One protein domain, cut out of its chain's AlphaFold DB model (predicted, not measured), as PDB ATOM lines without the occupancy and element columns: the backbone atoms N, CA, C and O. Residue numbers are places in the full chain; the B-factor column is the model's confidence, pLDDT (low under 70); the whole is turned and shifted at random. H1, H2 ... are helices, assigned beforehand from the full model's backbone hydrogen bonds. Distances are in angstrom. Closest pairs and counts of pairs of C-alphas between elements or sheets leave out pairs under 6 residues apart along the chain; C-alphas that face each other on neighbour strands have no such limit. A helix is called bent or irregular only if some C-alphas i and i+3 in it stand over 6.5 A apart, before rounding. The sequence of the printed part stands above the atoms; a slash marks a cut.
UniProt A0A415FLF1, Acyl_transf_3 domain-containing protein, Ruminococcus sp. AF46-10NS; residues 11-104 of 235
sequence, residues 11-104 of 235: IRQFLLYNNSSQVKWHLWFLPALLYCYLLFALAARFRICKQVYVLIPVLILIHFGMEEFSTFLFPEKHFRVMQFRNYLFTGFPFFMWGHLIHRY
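AT A GLANCE: This is residues 11 to 104 of the 235 residues of the protein "Acyl_transf_3 domain-containing protein" of Ruminococcus sp. AF46-10NS (UniProt A0A415FLF1). Two long helices, H2 and H3, make a U that is joined at one end, and the helix H6 packs on both of them as the third pass of the chain, crossing them at an angle. At the far end of H3 the small helix H4 makes a turn and H5 packs beside the last part of H3 before the chain goes on into H6, while the short H1 sits outside, near H2. The printed part has 94 residues with six named helices, in the order H1, H2, H3, H4, H5, H6, and no named strand; the class is all helix. The whole is compact, with a radius of gyration of the C-alphas of 14.0 A and spans of 40, 27 and 20 A along its three main axes.

IN THESE COORDINATES: The longest helix by residues is H2, residues 25 to 45, which runs 32.1 A from C-alpha 25 at (289.514, 259.383, 268.161) to C-alpha 45 at (257.408, 259.375, 267.390). H3, residues 49 to 68, is 29.2 A long and has a kink of 29 degrees near residue 56. H6, residues 87 to 103, is 21.5 A long and ends with C-alpha 103 at (261.508, 245.646, 277.167). H5, residues 77 to 84, measures 13.0 A, and H1, residues 11 to 17, measures 9.8 A, starting from C-alpha 11 at (280.162, 269.170, 259.156). H4, residues 70 to 73, is 5.2 A long. Three helices are irregular: H2, with C-alphas 26 and 29 at 7.1 A, H5, with C-alphas 78 and 81 at 7.4 A, and H3, but only just, with C-alphas 54 and 57 at 6.7 A. H6 is neither bent nor irregular, but only just: C-alphas 89 and 92 are 6.5 A apart.

HOW THE PARTS SIT: H2 touches H6 at a steep tilt of 56 degrees, the same way, and their closest C-alphas are those of Ala 32 and Tyr 87, 4.4 A apart. H2 and H3 only just touch, with 3 pairs of C-alphas within 8 A, and touch only at the corner, with residues 40 to 43 of H2 and 49 to 52 of H3; the closest C-alphas are those of Ala 43 and Cys 49, at 5.3 A. These two stand at a shallow tilt of 30 degrees, opposite ways. H3 is the hub, touching three helices. It touches H6 at a steep tilt of 41 degrees, opposite ways, with the C-alphas of Ile 56 and Pro 93 closest at 4.6 A. With residues 63 to 67 alone H3 touches H5, opposite ways at a shallow tilt of 24 degrees, the closest C-alphas being those of His 63 and Phe 84 at 5.6 A. H4 and H5 only just touch, with 3 pairs of C-alphas within 8 A, the closest those of Ser 70 and Arg 80 at 6.1 A. H1 and H2 are near each other, with 9 pairs of C-alphas within 10 A. H1 is close to H5 but not clearly touching, with the C-alphas of Tyr 17 and Met 82 closest at 6.0 A. Among the pairs that are apart are H1 and H3, and H2 and H5. In H1 every O i to N i+4 pair is within hydrogen-bond range; the counts are 14 of 17 in H2, 11 of 16 in H3, 10 of 13 in H6 and 1 of 4 in H5, where 1 of 5 O i to N i+3 pairs is within range, and H4 is too short for an O i to N i+4 pair.

THE WHOLE: The two C-alphas farthest apart are those of Pro 75 and Tyr 104, at 41.9 A. The printed part has no cut. The link from H1 to H2 is short, the other four are tight, and no link is long. The mean pLDDT of the printed part is 81.6, and residues 11 to 25 and 71 to 83 are under 70.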
ATOM      1  N   ILE A  11     281.530 269.309 258.634       65.94
ATOM      2  CA  ILE A  11     280.162 269.170 259.156       65.94
ATOM      3  C   ILE A  11     279.530 267.880 258.627       65.94
ATOM      4  O   ILE A  11     278.952 267.112 259.393       65.94
ATOM      5  N   ARG A  12     279.679 267.594 257.328       67.38
ATOM      6  CA  ARG A  12     279.182 266.356 256.719       67.38
ATOM      7  C   ARG A  12     279.856 265.121 257.315       67.38
ATOM      8  O   ARG A  12     279.171 264.147 257.613       67.38
ATOM      9  N   GLN A  13     281.171 265.152 257.515       65.00
ATOM     10  CA  GLN A  13     281.911 264.053 258.136       65.00
ATOM     11  C   GLN A  13     281.538 263.861 259.610       65.00
ATOM     12  O   GLN A  13     281.425 262.724 260.065       65.00
ATOM     13  N   PHE A  14     281.292 264.945 260.346       67.88
ATOM     14  CA  PHE A  14     280.800 264.881 261.718       67.88
ATOM     15  C   PHE A  14     279.389 264.281 261.783       67.88
ATOM     16  O   PHE A  14     279.167 263.336 262.529       67.88
ATOM     17  N   LEU A  15     278.455 264.746 260.948       66.94
ATOM     18  CA  LEU A  15     277.077 264.244 260.939       66.94
ATOM     19  C   LEU A  15     276.964 262.792 260.451       66.94
ATOM     20  O   LEU A  15     276.199 262.019 261.018       66.94
ATOM     21  N   LEU A  16     277.703 262.411 259.403       62.16
ATOM     22  CA  LEU A  16     277.589 261.077 258.797       62.16
ATOM     23  C   LEU A  16     278.469 260.037 259.488       62.16
ATOM     24  O   LEU A  16     278.013 258.937 259.791       62.16
ATOM     25  N   TYR A  17     279.735 260.374 259.725       59.78
ATOM     26  CA  TYR A  17     280.734 259.433 260.236       59.78
ATOM     27  C   TYR A  17     281.047 259.647 261.702       59.78
ATOM     28  O   TYR A  17     281.887 258.933 262.247       59.78
ATOM     29  N   ASN A  18     280.387 260.618 262.349       65.19
ATOM     30  CA  ASN A  18     280.634 260.918 263.749       65.19
ATOM     31  C   ASN A  18     282.133 261.197 263.997       65.19
ATOM     32  O   ASN A  18     282.721 260.862 265.027       65.19
ATOM     33  N   ASN A  19     282.767 261.782 262.973       61.75
ATOM     34  CA  ASN A  19     284.189 262.042 262.932       61.75
ATOM     35  C   ASN A  19     284.469 263.372 263.625       61.75
ATOM     36  O   ASN A  19     284.368 264.443 263.030       61.75
ATOM     37  N   SER A  20     284.839 263.293 264.896       55.25
ATOM     38  CA  SER A  20     285.431 264.407 265.616       55.25
ATOM     39  C   SER A  20     286.948 264.354 265.461       55.25
ATOM     40  O   SER A  20     287.642 264.210 266.451       55.25
ATOM     41  N   SER A  21     287.509 264.440 264.254       49.59
ATOM     42  CA  SER A  21     288.973 264.358 264.055       49.59
ATOM     43  C   SER A  21     289.772 265.364 264.904       49.59
ATOM     44  O   SER A  21     290.947 265.142 265.182       49.59
ATOM     45  N   GLN A  22     289.120 266.434 265.369       46.31
ATOM     46  CA  GLN A  22     289.670 267.428 266.295       46.31
ATOM     47  C   GLN A  22     289.613 267.031 267.788       46.31
ATOM     48  O   GLN A  22     290.321 267.609 268.605       46.31
ATOM     49  N   VAL A  23     288.805 266.036 268.162       53.44
ATOM     50  CA  VAL A  23     288.623 265.524 269.530       53.44
ATOM     51  C   VAL A  23     289.045 264.052 269.537       53.44
ATOM     52  O   VAL A  23     288.470 263.261 268.798       53.44
ATOM     53  N   LYS A  24     290.062 263.682 270.336       63.75
ATOM     54  CA  LYS A  24     290.723 262.353 270.336       63.75
ATOM     55  C   LYS A  24     289.810 261.207 269.859       63.75
ATOM     56  O   LYS A  24     288.759 260.984 270.447       63.75
ATOM     57  N   TRP A  25     290.279 260.409 268.895       67.94
ATOM     58  CA  TRP A  25     289.514 259.383 268.161       67.94
ATOM     59  C   TRP A  25     288.618 258.450 268.986       67.94
ATOM     60  O   TRP A  25     287.607 257.983 268.477       67.94
ATOM     61  N   HIS A  26     288.971 258.163 270.241       74.75
ATOM     62  CA  HIS A  26     288.154 257.342 271.133       74.75
ATOM     63  C   HIS A  26     286.825 258.002 271.514       74.75
ATOM     64  O   HIS A  26     285.858 257.290 271.714       74.75
ATOM     65  N   LEU A  27     286.730 259.334 271.554       81.06
ATOM     66  CA  LEU A  27     285.545 260.066 272.016       81.06
ATOM     67  C   LEU A  27     284.368 260.030 271.035       81.06
ATOM     68  O   LEU A  27     283.294 260.520 271.381       81.06
ATOM     69  N   TRP A  28     284.530 259.393 269.871       79.81
ATOM     70  CA  TRP A  28     283.468 259.197 268.883       79.81
ATOM     71  C   TRP A  28     282.176 258.660 269.526       79.81
ATOM     72  O   TRP A  28     281.091 259.130 269.211       79.81
ATOM     73  N   PHE A  29     282.246 257.753 270.502       82.06
ATOM     74  CA  PHE A  29     281.053 257.203 271.159       82.06
ATOM     75  C   PHE A  29     280.057 258.267 271.665       82.06
ATOM     76  O   PHE A  29     278.854 258.033 271.617       82.06
ATOM     77  N   LEU A  30     280.526 259.432 272.128       85.88
ATOM     78  CA  LEU A  30     279.676 260.473 272.712       85.88
ATOM     79  C   LEU A  30     278.644 261.042 271.720       85.88
ATOM     80  O   LEU A  30     277.443 260.904 271.971       85.88
ATOM     81  N   PRO A  31     279.055 261.666 270.597       85.12
ATOM     82  CA  PRO A  31     278.089 262.123 269.607       85.12
ATOM     83  C   PRO A  31     277.340 260.964 268.929       85.12
ATOM     84  O   PRO A  31     276.151 261.111 268.644       85.12
ATOM     85  N   ALA A  32     277.936 259.769 268.805       88.31
ATOM     86  CA  ALA A  32     277.205 258.589 268.336       88.31
ATOM     87  C   ALA A  32     276.034 258.220 269.256       88.31
ATOM     88  O   ALA A  32     274.942 257.918 268.770       88.31
ATOM     89  N   LEU A  33     276.230 258.265 270.575       89.31
ATOM     90  CA  LEU A  33     275.179 258.001 271.552       89.31
ATOM     91  C   LEU A  33     274.060 259.046 271.453       89.31
ATOM     92  O   LEU A  33     272.884 258.685 271.476       89.31
ATOM     93  N   LEU A  34     274.409 260.324 271.269       91.00
ATOM     94  CA  LEU A  34     273.427 261.382 271.020       91.00
ATOM     95  C   LEU A  34     272.596 261.090 269.761       91.00
ATOM     96  O   LEU A  34     271.368 261.174 269.801       91.00
ATOM     97  N   TYR A  35     273.233 260.684 268.660       91.06
ATOM     98  CA  TYR A  35     272.527 260.303 267.433       91.06
ATOM     99  C   TYR A  35     271.627 259.080 267.631       91.06
ATOM    100  O   TYR A  35     270.513 259.058 267.108       91.06
ATOM    101  N   CYS A  36     272.045 258.100 268.436       94.25
ATOM    102  CA  CYS A  36     271.202 256.956 268.789       94.25
ATOM    103  C   CYS A  36     269.931 257.394 269.531       94.25
ATOM    104  O   CYS A  36     268.844 256.927 269.190       94.25
ATOM    105  N   TYR A  37     270.037 258.329 270.483       94.56
ATOM    106  CA  TYR A  37     268.867 258.893 271.164       94.56
ATOM    107  C   TYR A  37     267.935 259.639 270.205       94.56
ATOM    108  O   TYR A  37     266.718 259.476 270.297       94.56
ATOM    109  N   LEU A  38     268.475 260.416 269.260       94.50
ATOM    110  CA  LEU A  38     267.674 261.113 268.247       94.50
ATOM    111  C   LEU A  38     266.937 260.131 267.325       94.50
ATOM    112  O   LEU A  38     265.735 260.280 267.101       94.50
ATOM    113  N   LEU A  39     267.628 259.099 266.830       94.44
ATOM    114  CA  LEU A  39     267.015 258.038 266.029       94.44
ATOM    115  C   LEU A  39     265.928 257.295 266.809       94.44
ATOM    116  O   LEU A  39     264.855 257.019 266.273       94.44
ATOM    117  N   PHE A  40     266.183 256.993 268.081       95.62
ATOM    118  CA  PHE A  40     265.204 256.353 268.947       95.62
ATOM    119  C   PHE A  40     263.976 257.241 269.177       95.62
ATOM    120  O   PHE A  40     262.849 256.763 269.057       95.62
ATOM    121  N   ALA A  41     264.169 258.538 269.431       95.38
ATOM    122  CA  ALA A  41     263.077 259.498 269.573       95.38
ATOM    123  C   ALA A  41     262.223 259.577 268.297       95.38
ATOM    124  O   ALA A  41     260.993 259.614 268.372       95.38
ATOM    125  N   LEU A  42     262.855 259.530 267.122       95.12
ATOM    126  CA  LEU A  42     262.167 259.485 265.835       95.12
ATOM    127  C   LEU A  42     261.366 258.185 265.664       95.12
ATOM    128  O   LEU A  42     260.182 258.221 265.325       95.12
ATOM    129  N   ALA A  43     261.979 257.037 265.960       94.44
ATOM    130  CA  ALA A  43     261.315 255.737 265.910       94.44
ATOM    131  C   ALA A  43     260.115 255.665 266.867       94.44
ATOM    132  O   ALA A  43     259.064 255.127 266.507       94.44
ATOM    133  N   ALA A  44     260.242 256.250 268.060       94.12
ATOM    134  CA  ALA A  44     259.168 256.349 269.040       94.12
ATOM    135  C   ALA A  44     258.040 257.266 268.550       94.12
ATOM    136  O   ALA A  44     256.871 256.882 268.625       94.12
ATOM    137  N   ARG A  45     258.375 258.428 267.969       95.50
ATOM    138  CA  ARG A  45     257.408 259.375 267.390       95.50
ATOM    139  C   ARG A  45     256.547 258.729 266.305       95.50
ATOM    140  O   ARG A  45     255.338 258.939 266.289       95.50
ATOM    141  N   PHE A  46     257.146 257.910 265.443       95.50
ATOM    142  CA  PHE A  46     256.429 257.178 264.394       95.50
ATOM    143  C   PHE A  46     255.871 255.820 264.844       95.50
ATOM    144  O   PHE A  46     255.255 255.120 264.047       95.50
ATOM    145  N   ARG A  47     256.057 255.436 266.116       92.44
ATOM    146  CA  ARG A  47     255.622 254.148 266.689       92.44
ATOM    147  C   ARG A  47     256.193 252.918 265.966       92.44
ATOM    148  O   ARG A  47     255.588 251.847 265.995       92.44
ATOM    149  N   ILE A  48     257.382 253.047 265.376       93.94
ATOM    150  CA  ILE A  48     258.054 251.989 264.603       93.94
ATOM    151  C   ILE A  48     259.137 251.230 265.390       93.94
ATOM    152  O   ILE A  48     259.908 250.468 264.813       93.94
ATOM    153  N   CYS A  49     259.225 251.399 266.715       90.81
ATOM    154  CA  CYS A  49     260.291 250.778 267.516       90.81
ATOM    155  C   CYS A  49     260.354 249.246 267.383       90.81
ATOM    156  O   CYS A  49     261.438 248.676 267.459       90.81
ATOM    157  N   LYS A  50     259.213 248.570 267.180       89.88
ATOM    158  CA  LYS A  50     259.189 247.110 266.994       89.88
ATOM    159  C   LYS A  50     259.833 246.695 265.671       89.88
ATOM    160  O   LYS A  50     260.573 245.720 265.644       89.88
ATOM    161  N   GLN A  51     259.571 247.445 264.604       91.00
ATOM    162  CA  GLN A  51     260.152 247.234 263.280       91.00
ATOM    163  C   GLN A  51     261.663 247.481 263.312       91.00
ATOM    164  O   GLN A  51     262.422 246.718 262.725       91.00
ATOM    165  N   VAL A  52     262.113 248.487 264.069       93.00
ATOM    166  CA  VAL A  52     263.542 248.784 264.235       93.00
ATOM    167  C   VAL A  52     264.310 247.620 264.874       93.00
ATOM    168  O   VAL A  52     265.475 247.421 264.548       93.00
ATOM    169  N   TYR A  53     263.683 246.787 265.713       93.81
ATOM    170  CA  TYR A  53     264.361 245.600 266.253       93.81
ATOM    171  C   TYR A  53     264.773 244.595 265.176       93.81
ATOM    172  O   TYR A  53     265.800 243.940 265.324       93.81
ATOM    173  N   VAL A  54     264.016 244.501 264.078       92.94
ATOM    174  CA  VAL A  54     264.366 243.645 262.932       92.94
ATOM    175  C   VAL A  54     265.628 244.156 262.234       92.94
ATOM    176  O   VAL A  54     266.378 243.372 261.661       92.94
ATOM    177  N   LEU A  55     265.912 245.459 262.335       93.06
ATOM    178  CA  LEU A  55     267.119 246.057 261.771       93.06
ATOM    179  C   LEU A  55     268.375 245.753 262.593       93.06
ATOM    180  O   LEU A  55     269.462 245.847 262.040       93.06
ATOM    181  N   ILE A  56     268.267 245.361 263.870       93.94
ATOM    182  CA  ILE A  56     269.435 245.043 264.715       93.94
ATOM    183  C   ILE A  56     270.353 244.002 264.046       93.94
ATOM    184  O   ILE A  56     271.511 244.337 263.792       93.94
ATOM    185  N   PRO A  57     269.888 242.775 263.712       92.81
ATOM    186  CA  PRO A  57     270.750 241.776 263.081       92.81
ATOM    187  C   PRO A  57     271.234 242.206 261.693       92.81
ATOM    188  O   PRO A  57     272.361 241.896 261.326       92.81
ATOM    189  N   VAL A  58     270.421 242.956 260.940       93.56
ATOM    190  CA  VAL A  58     270.792 243.458 259.607       93.56
ATOM    191  C   VAL A  58     271.957 244.443 259.705       93.56
ATOM    192  O   VAL A  58     272.937 244.304 258.983       93.56
ATOM    193  N   LEU A  59     271.886 245.410 260.621       93.75
ATOM    194  CA  LEU A  59     272.931 246.416 260.820       93.75
ATOM    195  C   LEU A  59     274.232 245.792 261.338       93.75
ATOM    196  O   LEU A  59     275.304 246.182 260.884       93.75
ATOM    197  N   ILE A  60     274.142 244.801 262.231       92.19
ATOM    198  CA  ILE A  60     275.310 244.054 262.724       92.19
ATOM    199  C   ILE A  60     275.939 243.218 261.604       92.19
ATOM    200  O   ILE A  60     277.158 243.208 261.462       92.19
ATOM    201  N   LEU A  61     275.136 242.548 260.775       91.31
ATOM    202  CA  LEU A  61     275.650 241.781 259.638       91.31
ATOM    203  C   LEU A  61     276.340 242.692 258.616       91.31
ATOM    204  O   LEU A  61     277.415 242.356 258.124       91.31
ATOM    205  N   ILE A  62     275.754 243.860 258.336       90.44
ATOM    206  CA  ILE A  62     276.385 244.881 257.495       90.44
ATOM    207  C   ILE A  62     277.702 245.344 258.123       90.44
ATOM    208  O   ILE A  62     278.681 245.463 257.397       90.44
ATOM    209  N   HIS A  63     277.762 245.561 259.441       90.00
ATOM    210  CA  HIS A  63     279.001 245.933 260.126       90.00
ATOM    211  C   HIS A  63     280.107 244.891 259.913       90.00
ATOM    212  O   HIS A  63     281.182 245.251 259.440       90.00
ATOM    213  N   PHE A  64     279.824 243.608 260.173       87.88
ATOM    214  CA  PHE A  64     280.792 242.525 259.964       87.88
ATOM    215  C   PHE A  64     281.220 242.400 258.498       87.88
ATOM    216  O   PHE A  64     282.411 242.319 258.214       87.88
ATOM    217  N   GLY A  65     280.272 242.454 257.556       85.56
ATOM    218  CA  GLY A  65     280.596 242.406 256.129       85.56
ATOM    219  C   GLY A  65     281.441 243.603 255.693       85.56
ATOM    220  O   GLY A  65     282.443 243.449 255.001       85.56
ATOM    221  N   MET A  66     281.086 244.813 256.131       83.25
ATOM    222  CA  MET A  66     281.874 246.009 255.840       83.25
ATOM    223  C   MET A  66     283.281 245.915 256.412       83.25
ATOM    224  O   MET A  66     284.202 246.371 255.746       83.25
ATOM    225  N   GLU A  67     283.457 245.349 257.603       80.88
ATOM    226  CA  GLU A  67     284.756 245.168 258.243       80.88
ATOM    227  C   GLU A  67     285.629 244.139 257.503       80.88
ATOM    228  O   GLU A  67     286.778 244.447 257.170       80.88
ATOM    229  N   GLU A  68     285.071 242.977 257.151       78.94
ATOM    230  CA  GLU A  68     285.752 241.920 256.389       78.94
ATOM    231  C   GLU A  68     286.179 242.414 254.999       78.94
ATOM    232  O   GLU A  68     287.337 242.279 254.593       78.94
ATOM    233  N   PHE A  69     285.273 243.091 254.290       78.00
ATOM    234  CA  PHE A  69     285.541 243.633 252.960       78.00
ATOM    235  C   PHE A  69     286.175 245.028 252.989       78.00
ATOM    236  O   PHE A  69     286.446 245.595 251.932       78.00
ATOM    237  N   SER A  70     286.465 245.590 254.165       73.94
ATOM    238  CA  SER A  70     286.912 246.982 254.316       73.94
ATOM    239  C   SER A  70     288.196 247.285 253.540       73.94
ATOM    240  O   SER A  70     288.360 248.375 252.997       73.94
ATOM    241  N   THR A  71     289.101 246.307 253.442       68.38
ATOM    242  CA  THR A  71     290.362 246.444 252.698       68.38
ATOM    243  C   THR A  71     290.153 246.500 251.188       68.38
ATOM    244  O   THR A  71     290.935 247.149 250.497       68.38
ATOM    245  N   PHE A  72     289.092 245.861 250.695       67.81
ATOM    246  CA  PHE A  72     288.726 245.814 249.283       67.81
ATOM    247  C   PHE A  72     287.816 246.984 248.886       67.81
ATOM    248  O   PHE A  72     288.064 247.649 247.886       67.81
ATOM    249  N   LEU A  73     286.793 247.271 249.695       65.12
ATOM    250  CA  LEU A  73     285.809 248.327 249.445       65.12
ATOM    251  C   LEU A  73     286.387 249.731 249.663       65.12
ATOM    252  O   LEU A  73     285.960 250.676 249.002       65.12
ATOM    253  N   PHE A  74     287.357 249.875 250.574       68.38
ATOM    254  CA  PHE A  74     287.909 251.167 250.982       68.38
ATOM    255  C   PHE A  74     289.449 251.131 251.008       68.38
ATOM    256  O   PHE A  74     290.079 250.842 252.041       68.38
ATOM    257  N   PRO A  75     290.086 251.443 249.861       61.12
ATOM    258  CA  PRO A  75     291.540 251.404 249.716       61.12
ATOM    259  C   PRO A  75     292.245 252.389 250.657       61.12
ATOM    260  O   PRO A  75     293.319 252.092 251.184       61.12
ATOM    261  N   GLU A  76     291.618 253.535 250.928       62.75
ATOM    262  CA  GLU A  76     292.181 254.568 251.789       62.75
ATOM    263  C   GLU A  76     292.109 254.203 253.276       62.75
ATOM    264  O   GLU A  76     291.042 254.129 253.893       62.75
ATOM    265  N   LYS A  77     293.288 254.028 253.885       59.75
ATOM    266  CA  LYS A  77     293.438 253.612 255.289       59.75
ATOM    267  C   LYS A  77     292.787 254.573 256.292       59.75
ATOM    268  O   LYS A  77     292.348 254.117 257.343       59.75
ATOM    269  N   HIS A  78     292.715 255.871 255.989       54.28
ATOM    270  CA  HIS A  78     292.184 256.880 256.915       54.28
ATOM    271  C   HIS A  78     290.658 256.817 257.097       54.28
ATOM    272  O   HIS A  78     290.175 257.118 258.187       54.28
ATOM    273  N   PHE A  79     289.905 256.386 256.077       54.41
ATOM    274  CA  PHE A  79     288.434 256.348 256.112       54.41
ATOM    275  C   PHE A  79     287.853 254.971 256.435       54.41
ATOM    276  O   PHE A  79     286.702 254.881 256.861       54.41
ATOM    277  N   ARG A  80     288.660 253.915 256.288       61.56
ATOM    278  CA  ARG A  80     288.242 252.517 256.411       61.56
ATOM    279  C   ARG A  80     287.466 252.235 257.699       61.56
ATOM    280  O   ARG A  80     286.339 251.770 257.644       61.56
ATOM    281  N   VAL A  81     288.042 252.584 258.848       62.22
ATOM    282  CA  VAL A  81     287.453 252.281 260.164       62.22
ATOM    283  C   VAL A  81     286.199 253.115 260.444       62.22
ATOM    284  O   VAL A  81     285.240 252.630 261.034       62.22
ATOM    285  N   MET A  82     286.164 254.370 259.992       61.81
ATOM    286  CA  MET A  82     285.074 255.308 260.301       61.81
ATOM    287  C   MET A  82     283.745 254.941 259.632       61.81
ATOM    288  O   MET A  82     282.677 255.361 260.075       61.81
ATOM    289  N   GLN A  83     283.790 254.167 258.550       66.44
ATOM    290  CA  GLN A  83     282.599 253.839 257.773       66.44
ATOM    291  C   GLN A  83     281.750 252.742 258.399       66.44
ATOM    292  O   GLN A  83     280.535 252.768 258.224       66.44
ATOM    293  N   PHE A  84     282.356 251.825 259.148       73.88
ATOM    294  CA  PHE A  84     281.617 250.826 259.919       73.88
ATOM    295  C   PHE A  84     281.558 251.177 261.412       73.88
ATOM    296  O   PHE A  84     280.551 250.869 262.055       73.88
ATOM    297  N   ARG A  85     282.546 251.918 261.942       80.12
ATOM    298  CA  ARG A  85     282.545 252.488 263.300       80.12
ATOM    299  C   ARG A  85     281.813 253.829 263.367       80.12
ATOM    300  O   ARG A  85     282.418 254.889 263.522       80.12
ATOM    301  N   ASN A  86     280.490 253.776 263.260       86.25
ATOM    302  CA  ASN A  86     279.624 254.947 263.389       86.25
ATOM    303  C   ASN A  86     278.364 254.654 264.212       86.25
ATOM    304  O   ASN A  86     278.111 253.529 264.657       86.25
ATOM    305  N   TYR A  87     277.569 255.702 264.426       88.75
ATOM    306  CA  TYR A  87     276.346 255.624 265.214       88.75
ATOM    307  C   TYR A  87     275.307 254.670 264.625       88.75
ATOM    308  O   TYR A  87     274.511 254.160 265.392       88.75
ATOM    309  N   LEU A  88     275.287 254.417 263.313       90.62
ATOM    310  CA  LEU A  88     274.256 253.610 262.665       90.62
ATOM    311  C   LEU A  88     274.589 252.116 262.679       90.62
ATOM    312  O   LEU A  88     273.732 251.323 263.048       90.62
ATOM    313  N   PHE A  89     275.805 251.728 262.288       89.25
ATOM    314  CA  PHE A  89     276.183 250.310 262.168       89.25
ATOM    315  C   PHE A  89     276.766 249.728 263.453       89.25
ATOM    316  O   PHE A  89     276.606 248.540 263.703       89.25
ATOM    317  N   THR A  90     277.410 250.550 264.285       88.56
ATOM    318  CA  THR A  90     277.907 250.107 265.597       88.56
ATOM    319  C   THR A  90     276.977 250.569 266.714       88.56
ATOM    320  O   THR A  90     276.472 249.755 267.474       88.56
ATOM    321  N   GLY A  91     276.711 251.874 266.821       91.25
ATOM    322  CA  GLY A  91     275.999 252.429 267.981       91.25
ATOM    323  C   GLY A  91     274.544 251.965 268.100       91.25
ATOM    324  O   GLY A  91     274.133 251.404 269.115       91.25
ATOM    325  N   PHE A  92     273.758 252.188 267.052       94.19
ATOM    326  CA  PHE A  92     272.312 252.039 267.049       94.19
ATOM    327  C   PHE A  92     271.834 250.597 267.236       94.19
ATOM    328  O   PHE A  92     270.922 250.415 268.045       94.19
ATOM    329  N   PRO A  93     272.411 249.557 266.591       94.38
ATOM    330  CA  PRO A  93     271.994 248.186 266.857       94.38
ATOM    331  C   PRO A  93     272.215 247.798 268.319       94.38
ATOM    332  O   PRO A  93     271.295 247.250 268.918       94.38
ATOM    333  N   PHE A  94     273.355 248.139 268.934       93.94
ATOM    334  CA  PHE A  94     273.589 247.839 270.353       93.94
ATOM    335  C   PHE A  94     272.706 248.665 271.289       93.94
ATOM    336  O   PHE A  94     272.187 248.131 272.270       93.94
ATOM    337  N   PHE A  95     272.462 249.936 270.965       95.00
ATOM    338  CA  PHE A  95     271.516 250.775 271.700       95.00
ATOM    339  C   PHE A  95     270.104 250.170 271.685       95.00
ATOM    340  O   PHE A  95     269.484 249.963 272.731       95.00
ATOM    341  N   MET A  96     269.604 249.830 270.493       95.56
ATOM    342  CA  MET A  96     268.279 249.237 270.314       95.56
ATOM    343  C   MET A  96     268.189 247.835 270.907       95.56
ATOM    344  O   MET A  96     267.126 247.454 271.392       95.56
ATOM    345  N   TRP A  97     269.289 247.084 270.922       93.81
ATOM    346  CA  TRP A  97     269.368 245.794 271.594       93.81
ATOM    347  C   TRP A  97     269.273 245.949 273.116       93.81
ATOM    348  O   TRP A  97     268.486 245.245 273.745       93.81
ATOM    349  N   GLY A  98     269.964 246.919 273.718       93.38
ATOM    350  CA  GLY A  98     269.793 247.243 275.139       93.38
ATOM    351  C   GLY A  98     268.339 247.598 275.476       93.38
ATOM    352  O   GLY A  98     267.760 247.059 276.421       93.38
ATOM    353  N   HIS A  99     267.702 248.421 274.638       94.56
ATOM    354  CA  HIS A  99     266.280 248.742 274.770       94.56
ATOM    355  C   HIS A  99     265.370 247.504 274.607       94.56
ATOM    356  O   HIS A  99     264.395 247.342 275.343       94.56
ATOM    357  N   LEU A 100     265.686 246.601 273.672       93.88
ATOM    358  CA  LEU A 100     264.978 245.334 273.469       93.88
ATOM    359  C   LEU A 100     265.070 244.430 274.706       93.88
ATOM    360  O   LEU A 100     264.056 243.878 275.132       93.88
ATOM    361  N   ILE A 101     266.267 244.301 275.283       91.62
ATOM    362  CA  ILE A 101     266.522 243.517 276.495       91.62
ATOM    363  C   ILE A 101     265.699 244.070 277.657       91.62
ATOM    364  O   ILE A 101     264.985 243.308 278.302       91.62
ATOM    365  N   HIS A 102     265.728 245.387 277.875       92.00
ATOM    366  CA  HIS A 102     264.928 246.028 278.918       92.00
ATOM    367  C   HIS A 102     263.424 245.777 278.723       92.00
ATOM    368  O   HIS A 102     262.720 245.408 279.658       92.00
ATOM    369  N   ARG A 103     262.925 245.883 277.485       92.56
ATOM    370  CA  ARG A 103     261.508 245.646 277.167       92.56
ATOM    371  C   ARG A 103     261.044 244.215 277.450       92.56
ATOM    372  O   ARG A 103     259.876 244.013 277.774       92.56
ATOM    373  N   TYR A 104     261.909 243.225 277.254       91.88
ATOM    374  CA  TYR A 104     261.584 241.809 277.447       91.88
ATOM    375  C   TYR A 104     262.222 241.218 278.706       91.88
ATOM    376  O   TYR A 104     262.276 239.996 278.839       91.88
TER     377      TYR A 104